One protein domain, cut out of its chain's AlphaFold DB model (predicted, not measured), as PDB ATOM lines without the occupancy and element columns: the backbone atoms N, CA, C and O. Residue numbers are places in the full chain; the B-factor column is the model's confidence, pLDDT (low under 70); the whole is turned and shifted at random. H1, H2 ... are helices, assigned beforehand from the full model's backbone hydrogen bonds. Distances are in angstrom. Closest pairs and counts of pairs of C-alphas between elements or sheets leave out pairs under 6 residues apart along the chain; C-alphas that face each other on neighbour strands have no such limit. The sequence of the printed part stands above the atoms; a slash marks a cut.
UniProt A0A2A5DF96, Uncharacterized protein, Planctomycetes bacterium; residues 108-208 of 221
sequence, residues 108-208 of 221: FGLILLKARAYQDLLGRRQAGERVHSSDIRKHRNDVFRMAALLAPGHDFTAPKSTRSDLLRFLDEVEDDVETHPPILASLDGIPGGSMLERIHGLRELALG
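AT A GLANCE: This is residues 108 to 208 of the 221 residues of an uncharacterized protein of Planctomycetes bacterium (UniProt A0A2A5DF96). Two pairs of antiparallel helices, the hairpin H1 and H2 and the pair H3 and H5, are crossed one over the other in two layers. Short H4 and the loops on either side of it lie at the end of the second pair where H3 ends and H5 begins. The 101 printed residues hold five named helices, H1 to H5 in chain order, and no named strand: all helix, the packing part aligned and part crossed, with two of four tilts shallow. The whole is compact, with a radius of gyration of the C-alphas of 13.2 A and spans of 41 by 32 by 20 A.

HOW THE PARTS SIT: H1, residues 108 to 126, and H2, residues 133 to 147, form a helical hairpin and touch, closest at the C-alphas of Ile 111 and Val 143, 5.1 A apart, at a shallow tilt of 21 degrees, opposite ways. H3, residues 160 to 179, is the hub; its residues 162 to 169 alone touch residues 112 to 119 of H1, closest at C-alphas 115 and 166, 5.4 A, at a steep tilt of 67 degrees, only just short of about perpendicular. H4, residues 182 to 185, only just touches H3, only at the corner, with 3 pairs of C-alphas within 8 A, the closest Val 177 and Ile 183 at 6.2 A. H5, residues 195 to 207, touches H3 at a shallow tilt of 22 degrees, opposite ways, closest at C-alphas 163 and 206, 5.4 A. Residues 144 to 147 alone of H2 touch H5, about perpendicular at 76 degrees, closest at C-alphas 147 and 198, 6.8 A. H2 and H3 are near each other; H1 is apart from H4 and H5. In H1, H2, H3 and H5 every O i to N i+4 pair is within hydrogen-bond range; H4 is too short for one.

IN THESE COORDINATES: H1 begins at C-alpha 108 (31.286, 14.108, 39.280) and measures 27.2 A, H2 21.6 A. H3 measures 28.6 A, from C-alpha 160 (24.936, 19.609, 51.295). H4 measures 5.2 A; H5, 18.5 A, ends at C-alpha 207 (34.375, 18.119, 52.420).

THE WHOLE: The C-alphas farthest apart, Gly 128 and Gly 153, are 41.3 A apart. The printed part has no cut; the link H2 to H3, 12 residues, is long. The pLDDT is under 70 at residues 151 to 156, 177 to 193 and 208.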
ATOM      1  N   PHE A 108      31.638  13.820  37.890       86.81
ATOM      2  CA  PHE A 108      31.286  14.108  39.280       86.81
ATOM      3  C   PHE A 108      29.779  14.026  39.560       86.81
ATOM      4  O   PHE A 108      29.374  13.402  40.537       86.81
ATOM      5  N   GLY A 109      28.936  14.580  38.683       87.94
ATOM      6  CA  GLY A 109      27.487  14.438  38.830       87.94
ATOM      7  C   GLY A 109      27.055  12.970  38.784       87.94
ATOM      8  O   GLY A 109      26.212  12.552  39.572       87.94
ATOM      9  N   LEU A 110      27.679  12.156  37.922       88.31
ATOM     10  CA  LEU A 110      27.401  10.718  37.873       88.31
ATOM     11  C   LEU A 110      27.845   9.994  39.152       88.31
ATOM     12  O   LEU A 110      27.154   9.079  39.592       88.31
ATOM     13  N   ILE A 111      28.964  10.396  39.760       89.94
ATOM     14  CA  ILE A 111      29.416   9.866  41.054       89.94
ATOM     15  C   ILE A 111      28.372  10.133  42.138       89.94
ATOM     16  O   ILE A 111      27.969   9.189  42.812       89.94
ATOM     17  N   LEU A 112      27.897  11.376  42.270       90.06
ATOM     18  CA  LEU A 112      26.878  11.740  43.263       90.06
ATOM     19  C   LEU A 112      25.587  10.942  43.060       90.06
ATOM     20  O   LEU A 112      25.034  10.387  44.008       90.06
ATOM     21  N   LEU A 113      25.167  10.809  41.803       88.62
ATOM     22  CA  LEU A 113      23.996  10.036  41.417       88.62
ATOM     23  C   LEU A 113      24.127   8.553  41.817       88.62
ATOM     24  O   LEU A 113      23.200   7.956  42.364       88.62
ATOM     25  N   LYS A 114      25.290   7.943  41.553       89.12
ATOM     26  CA  LYS A 114      25.547   6.534  41.874       89.12
ATOM     27  C   LYS A 114      25.720   6.299  43.372       89.12
ATOM     28  O   LYS A 114      25.242   5.275  43.853       89.12
ATOM     29  N   ALA A 115      26.347   7.229  44.091       90.94
ATOM     30  CA  ALA A 115      26.457   7.178  45.545       90.94
ATOM     31  C   ALA A 115      25.071   7.232  46.199       90.94
ATOM     32  O   ALA A 115      24.771   6.404  47.053       90.94
ATOM     33  N   ARG A 116      24.183   8.121  45.730       89.75
ATOM     34  CA  ARG A 116      22.804   8.170  46.227       89.75
ATOM     35  C   ARG A 116      22.035   6.878  45.947       89.75
ATOM     36  O   ARG A 116      21.466   6.309  46.868       89.75
ATOM     37  N   ALA A 117      22.090   6.369  44.716       86.06
ATOM     38  CA  ALA A 117      21.419   5.116  44.364       86.06
ATOM     39  C   ALA A 117      21.898   3.925  45.215       86.06
ATOM     40  O   ALA A 117      21.109   3.056  45.575       86.06
ATOM     41  N   TYR A 118      23.190   3.885  45.554       89.31
ATOM     42  CA  TYR A 118      23.733   2.891  46.475       89.31
ATOM     43  C   TYR A 118      23.083   2.998  47.866       89.31
ATOM     44  O   TYR A 118      22.614   1.988  48.389       89.31
ATOM     45  N   GLN A 119      22.985   4.213  48.416       89.38
ATOM     46  CA  GLN A 119      22.332   4.474  49.704       89.38
ATOM     47  C   GLN A 119      20.854   4.075  49.697       89.38
ATOM     48  O   GLN A 119      20.386   3.409  50.620       89.38
ATOM     49  N   ASP A 120      20.129   4.408  48.628       86.75
ATOM     50  CA  ASP A 120      18.715   4.057  48.500       86.75
ATOM     51  C   ASP A 120      18.522   2.529  48.468       86.75
ATOM     52  O   ASP A 120      17.661   1.994  49.166       86.75
ATOM     53  N   LEU A 121      19.354   1.788  47.722       86.31
ATOM     54  CA  LEU A 121      19.286   0.321  47.688       86.31
ATOM     55  C   LEU A 121      19.621  -0.318  49.043       86.31
ATOM     56  O   LEU A 121      19.008  -1.324  49.412       86.31
ATOM     57  N   LEU A 122      20.565   0.251  49.797       87.56
ATOM     58  CA  LEU A 122      20.862  -0.202  51.155       87.56
ATOM     59  C   LEU A 122      19.698   0.051  52.112       87.56
ATOM     60  O   LEU A 122      19.308  -0.874  52.827       87.56
ATOM     61  N   GLY A 123      19.110   1.249  52.084       88.38
ATOM     62  CA  GLY A 123      17.948   1.594  52.902       88.38
ATOM     63  C   GLY A 123      16.753   0.680  52.622       88.38
ATOM     64  O   GLY A 123      16.159   0.131  53.548       88.38
ATOM     65  N   ARG A 124      16.459   0.414  51.345       85.62
ATOM     66  CA  ARG A 124      15.397  -0.520  50.926       85.62
ATOM     67  C   ARG A 124      15.656  -1.946  51.408       85.62
ATOM     68  O   ARG A 124      14.760  -2.602  51.938       85.62
ATOM     69  N   ARG A 125      16.901  -2.418  51.297       87.75
ATOM     70  CA  ARG A 125      17.305  -3.731  51.824       87.75
ATOM     71  C   ARG A 125      17.119  -3.811  53.342       87.75
ATOM     72  O   ARG A 125      16.639  -4.826  53.837       87.75
ATOM     73  N   GLN A 126      17.474  -2.757  54.077       88.50
ATOM     74  CA  GLN A 126      17.264  -2.671  55.528       88.50
ATOM     75  C   GLN A 126      15.772  -2.633  55.896       88.50
ATOM     76  O   GLN A 126      15.384  -3.204  56.912       88.50
ATOM     77  N   ALA A 127      14.930  -2.036  55.048       88.56
ATOM     78  CA  ALA A 127      13.474  -2.035  55.185       88.56
ATOM     79  C   ALA A 127      12.806  -3.384  54.832       88.56
ATOM     80  O   ALA A 127      11.586  -3.508  54.923       88.56
ATOM     81  N   GLY A 128      13.586  -4.403  54.451       87.69
ATOM     82  CA  GLY A 128      13.091  -5.747  54.137       87.69
ATOM     83  C   GLY A 128      12.637  -5.939  52.688       87.69
ATOM     84  O   GLY A 128      12.080  -6.988  52.361       87.69
ATOM     85  N   GLU A 129      12.879  -4.968  51.803       85.19
ATOM     86  CA  GLU A 129      12.602  -5.130  50.378       85.19
ATOM     87  C   GLU A 129      13.579  -6.108  49.713       85.19
ATOM     88  O   GLU A 129      14.752  -6.233  50.084       85.19
ATOM     89  N   ARG A 130      13.109  -6.780  48.657       82.12
ATOM     90  CA  ARG A 130      13.953  -7.657  47.844       82.12
ATOM     91  C   ARG A 130      14.883  -6.816  46.966       82.12
ATOM     92  O   ARG A 130      14.472  -6.316  45.925       82.12
ATOM     93  N   VAL A 131      16.147  -6.717  47.372       82.69
ATOM     94  CA  VAL A 131      17.219  -6.035  46.630       82.69
ATOM     95  C   VAL A 131      18.318  -7.034  46.277       82.69
ATOM     96  O   VAL A 131      18.820  -7.747  47.150       82.69
ATOM     97  N   HIS A 132      18.725  -7.090  45.007       82.00
ATOM     98  CA  HIS A 132      19.824  -7.956  44.594       82.00
ATOM     99  C   HIS A 132      21.179  -7.329  44.950       82.00
ATOM    100  O   HIS A 132      21.481  -6.189  44.605       82.00
ATOM    101  N   SER A 133      22.057  -8.102  45.596       82.75
ATOM    102  CA  SER A 133      23.409  -7.642  45.955       82.75
ATOM    103  C   SER A 133      24.268  -7.257  44.741       82.75
ATOM    104  O   SER A 133      25.235  -6.508  44.884       82.75
ATOM    105  N   SER A 134      23.938  -7.768  43.547       80.69
ATOM    106  CA  SER A 134      24.561  -7.365  42.280       80.69
ATOM    107  C   SER A 134      24.340  -5.888  41.968       80.69
ATOM    108  O   SER A 134      25.263  -5.237  41.480       80.69
ATOM    109  N   ASP A 135      23.164  -5.355  42.292       80.75
ATOM    110  CA  ASP A 135      22.754  -4.004  41.912       80.75
ATOM    111  C   ASP A 135      23.490  -2.985  42.781       80.75
ATOM    112  O   ASP A 135      24.128  -2.059  42.275       80.75
ATOM    113  N   ILE A 136      23.551  -3.253  44.091       85.19
ATOM    114  CA  ILE A 136      24.374  -2.509  45.054       85.19
ATOM    115  C   ILE A 136      25.843  -2.495  44.595       85.19
ATOM    116  O   ILE A 136      26.478  -1.440  44.514       85.19
ATOM    117  N   ARG A 137      26.389  -3.661  44.222       82.75
ATOM    118  CA  ARG A 137      27.782  -3.781  43.760       82.75
ATOM    119  C   ARG A 137      28.036  -3.012  42.462       82.75
ATOM    120  O   ARG A 137      29.100  -2.413  42.317       82.75
ATOM    121  N   LYS A 138      27.083  -3.012  41.527       83.31
ATOM    122  CA  LYS A 138      27.165  -2.272  40.259       83.31
ATOM    123  C   LYS A 138      27.306  -0.771  40.518       83.31
ATOM    124  O   LYS A 138      28.244  -0.168  40.006       83.31
ATOM    125  N   HIS A 139      26.450  -0.193  41.364       87.12
ATOM    126  CA  HIS A 139      26.521   1.229  41.718       87.12
ATOM    127  C   HIS A 139      27.848   1.601  42.378       87.12
ATOM    128  O   HIS A 139      28.495   2.560  41.955       87.12
ATOM    129  N   ARG A 140      28.294   0.792  43.343       87.00
ATOM    130  CA  ARG A 140      29.596   0.957  43.990       87.00
ATOM    131  C   ARG A 140      30.740   0.969  42.976       87.00
ATOM    132  O   ARG A 140      31.540   1.898  42.949       87.00
ATOM    133  N   ASN A 141      30.812  -0.050  42.123       83.12
ATOM    134  CA  ASN A 141      31.894  -0.185  41.152       83.12
ATOM    135  C   ASN A 141      31.875   0.948  40.111       83.12
ATOM    136  O   ASN A 141      32.936   1.417  39.700       83.12
ATOM    137  N   ASP A 142      30.691   1.423  39.714       84.69
ATOM    138  CA  ASP A 142      30.554   2.573  38.820       84.69
ATOM    139  C   ASP A 142      31.133   3.854  39.444       84.69
ATOM    140  O   ASP A 142      31.844   4.580  38.750       84.69
ATOM    141  N   VAL A 143      30.906   4.113  40.743       88.06
ATOM    142  CA  VAL A 143      31.519   5.261  41.444       88.06
ATOM    143  C   VAL A 143      33.041   5.224  41.314       88.06
ATOM    144  O   VAL A 143      33.640   6.214  40.892       88.06
ATOM    145  N   PHE A 144      33.673   4.083  41.593       81.81
ATOM    146  CA  PHE A 144      35.136   3.969  41.533       81.81
ATOM    147  C   PHE A 144      35.697   4.086  40.120       81.81
ATOM    148  O   PHE A 144      36.706   4.764  39.911       81.81
ATOM    149  N   ARG A 145      35.022   3.492  39.129       81.50
ATOM    150  CA  ARG A 145      35.390   3.650  37.714       81.50
ATOM    151  C   ARG A 145      35.342   5.110  37.280       81.50
ATOM    152  O   ARG A 145      36.237   5.564  36.579       81.50
ATOM    153  N   MET A 146      34.325   5.858  37.704       85.38
ATOM    154  CA  MET A 146      34.187   7.274  37.349       85.38
ATOM    155  C   MET A 146      35.133   8.175  38.139       85.38
ATOM    156  O   MET A 146      35.627   9.156  37.589       85.38
ATOM    157  N   ALA A 147      35.452   7.822  39.386       81.00
ATOM    158  CA  ALA A 147      36.468   8.512  40.174       81.00
ATOM    159  C   ALA A 147      37.842   8.483  39.487       81.00
ATOM    160  O   ALA A 147      38.590   9.453  39.570       81.00
ATOM    161  N   ALA A 148      38.144   7.420  38.732       76.88
ATOM    162  CA  ALA A 148      39.349   7.337  37.904       76.88
ATOM    163  C   ALA A 148      39.417   8.352  36.762       76.88
ATOM    164  O   ALA A 148      40.503   8.634  36.263       76.88
ATOM    165  N   LEU A 149      38.278   8.912  36.362       77.94
ATOM    166  CA  LEU A 149      38.189   9.916  35.306       77.94
ATOM    167  C   LEU A 149      38.279  11.349  35.851       77.94
ATOM    168  O   LEU A 149      38.287  12.297  35.064       77.94
ATOM    169  N   LEU A 150      38.321  11.537  37.175       76.38
ATOM    170  CA  LEU A 150      38.409  12.864  37.774       76.38
ATOM    171  C   LEU A 150      39.814  13.445  37.586       76.38
ATOM    172  O   LEU A 150      40.808  12.910  38.075       76.38
ATOM    173  N   ALA A 151      39.890  14.580  36.894       66.62
ATOM    174  CA  ALA A 151      41.128  15.334  36.755       66.62
ATOM    175  C   ALA A 151      41.426  16.157  38.027       66.62
ATOM    176  O   ALA A 151      40.493  16.666  38.661       66.62
ATOM    177  N   PRO A 152      42.710  16.364  38.383       62.34
ATOM    178  CA  PRO A 152      43.088  17.289  39.446       62.34
ATOM    179  C   PRO A 152      42.531  18.696  39.192       62.34
ATOM    180  O   PRO A 152      42.580  19.196  38.068       62.34
ATOM    181  N   GLY A 153      42.030  19.351  40.241       57.91
ATOM    182  CA  GLY A 153      41.551  20.734  40.165       57.91
ATOM    183  C   GLY A 153      40.160  20.937  39.552       57.91
ATOM    184  O   GLY A 153      39.823  22.079  39.248       57.91
ATOM    185  N   HIS A 154      39.352  19.884  39.379       65.06
ATOM    186  CA  HIS A 154      37.926  20.064  39.080       65.06
ATOM    187  C   HIS A 154      37.240  20.874  40.196       65.06
ATOM    188  O   HIS A 154      37.640  20.790  41.359       65.06
ATOM    189  N   ASP A 155      36.225  21.662  39.841       65.44
ATOM    190  CA  ASP A 155      35.376  22.333  40.826       65.44
ATOM    191  C   ASP A 155      34.255  21.384  41.259       65.44
ATOM    192  O   ASP A 155      33.575  20.780  40.426       65.44
ATOM    193  N   PHE A 156      34.103  21.228  42.569       69.00
ATOM    194  CA  PHE A 156      33.226  20.243  43.190       69.00
ATOM    195  C   PHE A 156      32.200  20.967  44.051       69.00
ATOM    196  O   PHE A 156      32.278  21.009  45.279       69.00
ATOM    197  N   THR A 157      31.232  21.577  43.378       74.69
ATOM    198  CA  THR A 157      30.090  22.231  44.009       74.69
ATOM    199  C   THR A 157      28.867  21.326  43.910       74.69
ATOM    200  O   THR A 157      28.484  20.860  42.835       74.69
ATOM    201  N   ALA A 158      28.268  21.033  45.063       82.75
ATOM    202  CA  ALA A 158      27.043  20.254  45.166       82.75
ATOM    203  C   ALA A 158      26.285  20.616  46.460       82.75
ATOM    204  O   ALA A 158      26.925  21.007  47.452       82.75
ATOM    205  N   PRO A 159      24.945  20.486  46.484       87.06
ATOM    206  CA  PRO A 159      24.147  20.671  47.691       87.06
ATOM    207  C   PRO A 159      24.640  19.809  48.856       87.06
ATOM    208  O   PRO A 159      25.233  18.743  48.674       87.06
ATOM    209  N   LYS A 160      24.415  20.274  50.090       86.25
ATOM    210  CA  LYS A 160      24.936  19.609  51.295       86.25
ATOM    211  C   LYS A 160      24.436  18.166  51.429       86.25
ATOM    212  O   LYS A 160      25.245  17.305  51.750       86.25
ATOM    213  N   SER A 161      23.159  17.913  51.155       88.00
ATOM    214  CA  SER A 161      22.538  16.578  51.178       88.00
ATOM    215  C   SER A 161      23.286  15.584  50.285       88.00
ATOM    216  O   SER A 161      23.772  14.569  50.768       88.00
ATOM    217  N   THR A 162      23.503  15.937  49.018       88.19
ATOM    218  CA  THR A 162      24.203  15.080  48.047       88.19
ATOM    219  C   THR A 162      25.659  14.814  48.437       88.19
ATOM    220  O   THR A 162      26.167  13.712  48.238       88.19
ATOM    221  N   ARG A 163      26.333  15.788  49.070       88.94
ATOM    222  CA  ARG A 163      27.675  15.578  49.641       88.94
ATOM    223  C   ARG A 163      27.640  14.652  50.851       88.94
ATOM    224  O   ARG A 163      28.521  13.811  50.983       88.94
ATOM    225  N   SER A 164      26.633  14.777  51.711       90.12
ATOM    226  CA  SER A 164      26.427  13.859  52.833       90.12
ATOM    227  C   SER A 164      26.152  12.429  52.366       90.12
ATOM    228  O   SER A 164      26.672  11.501  52.976       90.12
ATOM    229  N   ASP A 165      25.414  12.239  51.272       90.12
ATOM    230  CA  ASP A 165      25.193  10.911  50.687       90.12
ATOM    231  C   ASP A 165      26.485  10.310  50.117       90.12
ATOM    232  O   ASP A 165      26.748   9.123  50.312       90.12
ATOM    233  N   LEU A 166      27.331  11.129  49.480       91.88
ATOM    234  CA  LEU A 166      28.662  10.698  49.048       91.88
ATOM    235  C   LEU A 166      29.558  10.330  50.238       91.88
ATOM    236  O   LEU A 166      30.233   9.310  50.183       91.88
ATOM    237  N   LEU A 167      29.564  11.121  51.313       92.25
ATOM    238  CA  LEU A 167      30.348  10.806  52.511       92.25
ATOM    239  C   LEU A 167      29.889   9.494  53.156       92.25
ATOM    240  O   LEU A 167      30.731   8.653  53.442       92.25
ATOM    241  N   ARG A 168      28.572   9.275  53.281       92.50
ATOM    242  CA  ARG A 168      28.015   8.017  53.804       92.50
ATOM    243  C   ARG A 168      28.415   6.817  52.946       92.50
ATOM    244  O   ARG A 168      28.817   5.791  53.475       92.50
ATOM    245  N   PHE A 169      28.369   6.974  51.621       92.44
ATOM    246  CA  PHE A 169      28.865   5.962  50.688       92.44
ATOM    247  C   PHE A 169      30.348   5.647  50.917       92.44
ATOM    248  O   PHE A 169      30.737   4.485  50.877       92.44
ATOM    249  N   LEU A 170      31.180   6.669  51.128       91.00
ATOM    250  CA  LEU A 170      32.609   6.474  51.354       91.00
ATOM    251  C   LEU A 170      32.882   5.771  52.684       91.00
ATOM    252  O   LEU A 170      33.706   4.866  52.687       91.00
ATOM    253  N   ASP A 171      32.175   6.138  53.757       90.25
ATOM    254  CA  ASP A 171      32.287   5.475  55.064       90.25
ATOM    255  C   ASP A 171      31.953   3.977  54.947       90.25
ATOM    256  O   ASP A 171      32.756   3.129  55.322       90.25
ATOM    257  N   GLU A 172      30.823   3.634  54.323       88.25
ATOM    258  CA  GLU A 172      30.399   2.236  54.174       88.25
ATOM    259  C   GLU A 172      31.348   1.414  53.296       88.25
ATOM    260  O   GLU A 172      31.582   0.237  53.566       88.25
ATOM    261  N   VAL A 173      31.906   2.010  52.236       83.81
ATOM    262  CA  VAL A 173      32.854   1.287  51.382       83.81
ATOM    263  C   VAL A 173      34.229   1.153  52.037       83.81
ATOM    264  O   VAL A 173      34.903   0.152  51.804       83.81
ATOM    265  N   GLU A 174      34.663   2.133  52.826       82.56
ATOM    266  CA  GLU A 174      35.907   2.057  53.597       82.56
ATOM    267  C   GLU A 174      35.826   0.913  54.619       82.56
ATOM    268  O   GLU A 174      36.672   0.016  54.583       82.56
ATOM    269  N   ASP A 175      34.733   0.841  55.384       79.94
ATOM    270  CA  ASP A 175      34.451  -0.262  56.311       79.94
ATOM    271  C   ASP A 175      34.405  -1.627  55.589       79.94
ATOM    272  O   ASP A 175      35.002  -2.613  56.037       79.94
ATOM    273  N   ASP A 176      33.734  -1.703  54.433       74.50
ATOM    274  CA  ASP A 176      33.666  -2.910  53.595       74.50
ATOM    275  C   ASP A 176      35.060  -3.346  53.099       74.50
ATOM    276  O   ASP A 176      35.355  -4.539  53.021       74.50
ATOM    277  N   VAL A 177      35.928  -2.401  52.726       69.12
ATOM    278  CA  VAL A 177      37.291  -2.687  52.248       69.12
ATOM    279  C   VAL A 177      38.177  -3.190  53.387       69.12
ATOM    280  O   VAL A 177      38.938  -4.138  53.178       69.12
ATOM    281  N   GLU A 178      38.068  -2.597  54.577       67.25
ATOM    282  CA  GLU A 178      38.812  -3.025  55.765       67.25
ATOM    283  C   GLU A 178      38.393  -4.424  56.237       67.25
ATOM    284  O   GLU A 178      39.235  -5.240  56.621       67.25
ATOM    285  N   THR A 179      37.098  -4.735  56.161       62.66
ATOM    286  CA  THR A 179      36.533  -6.005  56.644       62.66
ATOM    287  C   THR A 179      36.516  -7.118  55.590       62.66
ATOM    288  O   THR A 179      36.596  -8.303  55.933       62.66
ATOM    289  N   HIS A 180      36.473  -6.773  54.297       60.19
ATOM    290  CA  HIS A 180      36.382  -7.713  53.178       60.19
ATOM    291  C   HIS A 180      37.337  -7.360  52.011       60.19
ATOM    292  O   HIS A 180      36.897  -6.967  50.922       60.19
ATOM    293  N   PRO A 181      38.652  -7.643  52.156       57.59
ATOM    294  CA  PRO A 181      39.689  -7.326  51.164       57.59
ATOM    295  C   PRO A 181      39.451  -7.799  49.712       57.59
ATOM    296  O   PRO A 181      39.893  -7.104  48.794       57.59
ATOM    297  N   PRO A 182      38.740  -8.919  49.422       61.31
ATOM    298  CA  PRO A 182      38.444  -9.335  48.045       61.31
ATOM    299  C   PRO A 182      37.636  -8.316  47.223       61.31
ATOM    300  O   PRO A 182      37.565  -8.433  46.000       61.31
ATOM    301  N   ILE A 183      37.040  -7.299  47.859       59.00
ATOM    302  CA  ILE A 183      36.420  -6.159  47.169       59.00
ATOM    303  C   ILE A 183      37.425  -5.436  46.264       59.00
ATOM    304  O   ILE A 183      37.042  -5.013  45.168       59.00
ATOM    305  N   LEU A 184      38.699  -5.374  46.665       55.69
ATOM    306  CA  LEU A 184      39.783  -4.768  45.890       55.69
ATOM    307  C   LEU A 184      40.017  -5.510  44.566       55.69
ATOM    308  O   LEU A 184      40.154  -4.870  43.526       55.69
ATOM    309  N   ALA A 185      39.912  -6.843  44.568       57.38
ATOM    310  CA  ALA A 185      40.085  -7.667  43.371       57.38
ATOM    311  C   ALA A 185      38.993  -7.428  42.311       57.38
ATOM    312  O   ALA A 185      39.234  -7.577  41.117       57.38
ATOM    313  N   SER A 186      37.786  -7.000  42.715       54.66
ATOM    314  CA  SER A 186      36.712  -6.646  41.768       54.66
ATOM    315  C   SER A 186      36.972  -5.349  40.984       54.66
ATOM    316  O   SER A 186      36.202  -5.011  40.080       54.66
ATOM    317  N   LEU A 187      38.043  -4.631  41.338       54.75
ATOM    318  CA  LEU A 187      38.469  -3.356  40.766       54.75
ATOM    319  C   LEU A 187      39.933  -3.392  40.274       54.75
ATOM    320  O   LEU A 187      40.412  -2.380  39.753       54.75
ATOM    321  N   ASP A 188      40.620  -4.539  40.385       47.97
ATOM    322  CA  ASP A 188      41.940  -4.754  39.789       47.97
ATOM    323  C   ASP A 188      41.842  -4.568  38.267       47.97
ATOM    324  O   ASP A 188      41.087  -5.252  37.575       47.97
ATOM    325  N   GLY A 189      42.574  -3.577  37.750       54.72
ATOM    326  CA  GLY A 189      42.550  -3.173  36.340       54.72
ATOM    327  C   GLY A 189      41.948  -1.791  36.058       54.72
ATOM    328  O   GLY A 189      41.964  -1.366  34.903       54.72
ATOM    329  N   ILE A 190      41.455  -1.052  37.063       54.72
ATOM    330  CA  ILE A 190      41.025   0.348  36.871       54.72
ATOM    331  C   ILE A 190      42.250   1.288  36.916       54.72
ATOM    332  O   ILE A 190      42.886   1.400  37.966       54.72
ATOM    333  N   PRO A 191      42.574   2.024  35.831       51.88
ATOM    334  CA  PRO A 191      43.750   2.896  35.778       51.88
ATOM    335  C   PRO A 191      43.729   3.999  36.849       51.88
ATOM    336  O   PRO A 191      42.735   4.712  36.979       51.88
ATOM    337  N   GLY A 192      44.833   4.184  37.583       52.41
ATOM    338  CA  GLY A 192      45.080   5.366  38.424       52.41
ATOM    339  C   GLY A 192      44.947   5.171  39.940       52.41
ATOM    340  O   GLY A 192      43.972   5.630  40.516       52.41
ATOM    341  N   GLY A 193      45.965   4.606  40.592       61.12
ATOM    342  CA  GLY A 193      46.104   4.604  42.059       61.12
ATOM    343  C   GLY A 193      45.281   3.541  42.795       61.12
ATOM    344  O   GLY A 193      44.394   2.898  42.231       61.12
ATOM    345  N   SER A 194      45.613   3.345  44.070       70.31
ATOM    346  CA  SER A 194      44.945   2.404  44.970       70.31
ATOM    347  C   SER A 194      43.524   2.859  45.324       70.31
ATOM    348  O   SER A 194      43.184   4.042  45.270       70.31
ATOM    349  N   MET A 195      42.673   1.911  45.720       71.31
ATOM    350  CA  MET A 195      41.299   2.180  46.154       71.31
ATOM    351  C   MET A 195      41.226   3.219  47.284       71.31
ATOM    352  O   MET A 195      40.414   4.140  47.223       71.31
ATOM    353  N   LEU A 196      42.112   3.104  48.277       73.25
ATOM    354  CA  LEU A 196      42.190   4.030  49.407       73.25
ATOM    355  C   LEU A 196      42.516   5.455  48.948       73.25
ATOM    356  O   LEU A 196      41.870   6.406  49.378       73.25
ATOM    357  N   GLU A 197      43.444   5.622  48.002       74.31
ATOM    358  CA  GLU A 197      43.747   6.944  47.434       74.31
ATOM    359  C   GLU A 197      42.528   7.576  46.752       74.31
ATOM    360  O   GLU A 197      42.334   8.790  46.835       74.31
ATOM    361  N   ARG A 198      41.673   6.768  46.114       76.19
ATOM    362  CA  ARG A 198      40.423   7.253  45.507       76.19
ATOM    363  C   ARG A 198      39.384   7.626  46.555       76.19
ATOM    364  O   ARG A 198      38.734   8.655  46.389       76.19
ATOM    365  N   ILE A 199      39.235   6.821  47.609       79.25
ATOM    366  CA  ILE A 199      38.334   7.114  48.734       79.25
ATOM    367  C   ILE A 199      38.740   8.441  49.378       79.25
ATOM    368  O   ILE A 199      37.920   9.355  49.456       79.25
ATOM    369  N   HIS A 200      40.018   8.601  49.732       80.44
ATOM    370  CA  HIS A 200      40.536   9.854  50.285       80.44
ATOM    371  C   HIS A 200      40.356  11.027  49.318       80.44
ATOM    372  O   HIS A 200      39.897  12.093  49.724       80.44
ATOM    373  N   GLY A 201      40.654  10.827  48.030       80.75
ATOM    374  CA  GLY A 201      40.448  11.841  47.000       80.75
ATOM    375  C   GLY A 201      38.997  12.318  46.937       80.75
ATOM    376  O   GLY A 201      38.749  13.514  47.007       80.75
ATOM    377  N   LEU A 202      38.028  11.403  46.864       83.56
ATOM    378  CA  LEU A 202      36.602  11.748  46.860       83.56
ATOM    379  C   LEU A 202      36.148  12.401  48.173       83.56
ATOM    380  O   LEU A 202      35.329  13.321  48.135       83.56
ATOM    381  N   ARG A 203      36.686  11.965  49.317       87.44
ATOM    382  CA  ARG A 203      36.360  12.523  50.636       87.44
ATOM    383  C   ARG A 203      36.784  13.988  50.745       87.44
ATOM    384  O   ARG A 203      35.970  14.822  51.135       87.44
ATOM    385  N   GLU A 204      38.003  14.325  50.323       83.56
ATOM    386  CA  GLU A 204      38.488  15.717  50.291       83.56
ATOM    387  C   GLU A 204      37.601  16.619  49.424       83.56
ATOM    388  O   GLU A 204      37.276  17.751  49.795       83.56
ATOM    389  N   LEU A 205      37.149  16.093  48.285       79.75
ATOM    390  CA  LEU A 205      36.244  16.805  47.388       79.75
ATOM    391  C   LEU A 205      34.873  17.037  48.024       79.75
ATOM    392  O   LEU A 205      34.334  18.141  47.947       79.75
ATOM    393  N   ALA A 206      34.327  16.023  48.696       83.38
ATOM    394  CA  ALA A 206      33.045  16.123  49.384       83.38
ATOM    395  C   ALA A 206      33.086  17.111  50.567       83.38
ATOM    396  O   ALA A 206      32.114  17.832  50.803       83.38
ATOM    397  N   LEU A 207      34.208  17.205  51.283       83.19
ATOM    398  CA  LEU A 207      34.375  18.119  52.420       83.19
ATOM    399  C   LEU A 207      34.605  19.586  52.009       83.19
ATOM    400  O   LEU A 207      34.534  20.480  52.851       83.19
ATOM    401  N   GLY A 208      34.797  19.869  50.716       66.25
ATOM    402  CA  GLY A 208      34.988  21.232  50.215       66.25
ATOM    403  C   GLY A 208      36.400  21.780  50.438       66.25
ATOM    404  O   GLY A 208      36.600  22.999  50.389       66.25
TER     405      GLY A 208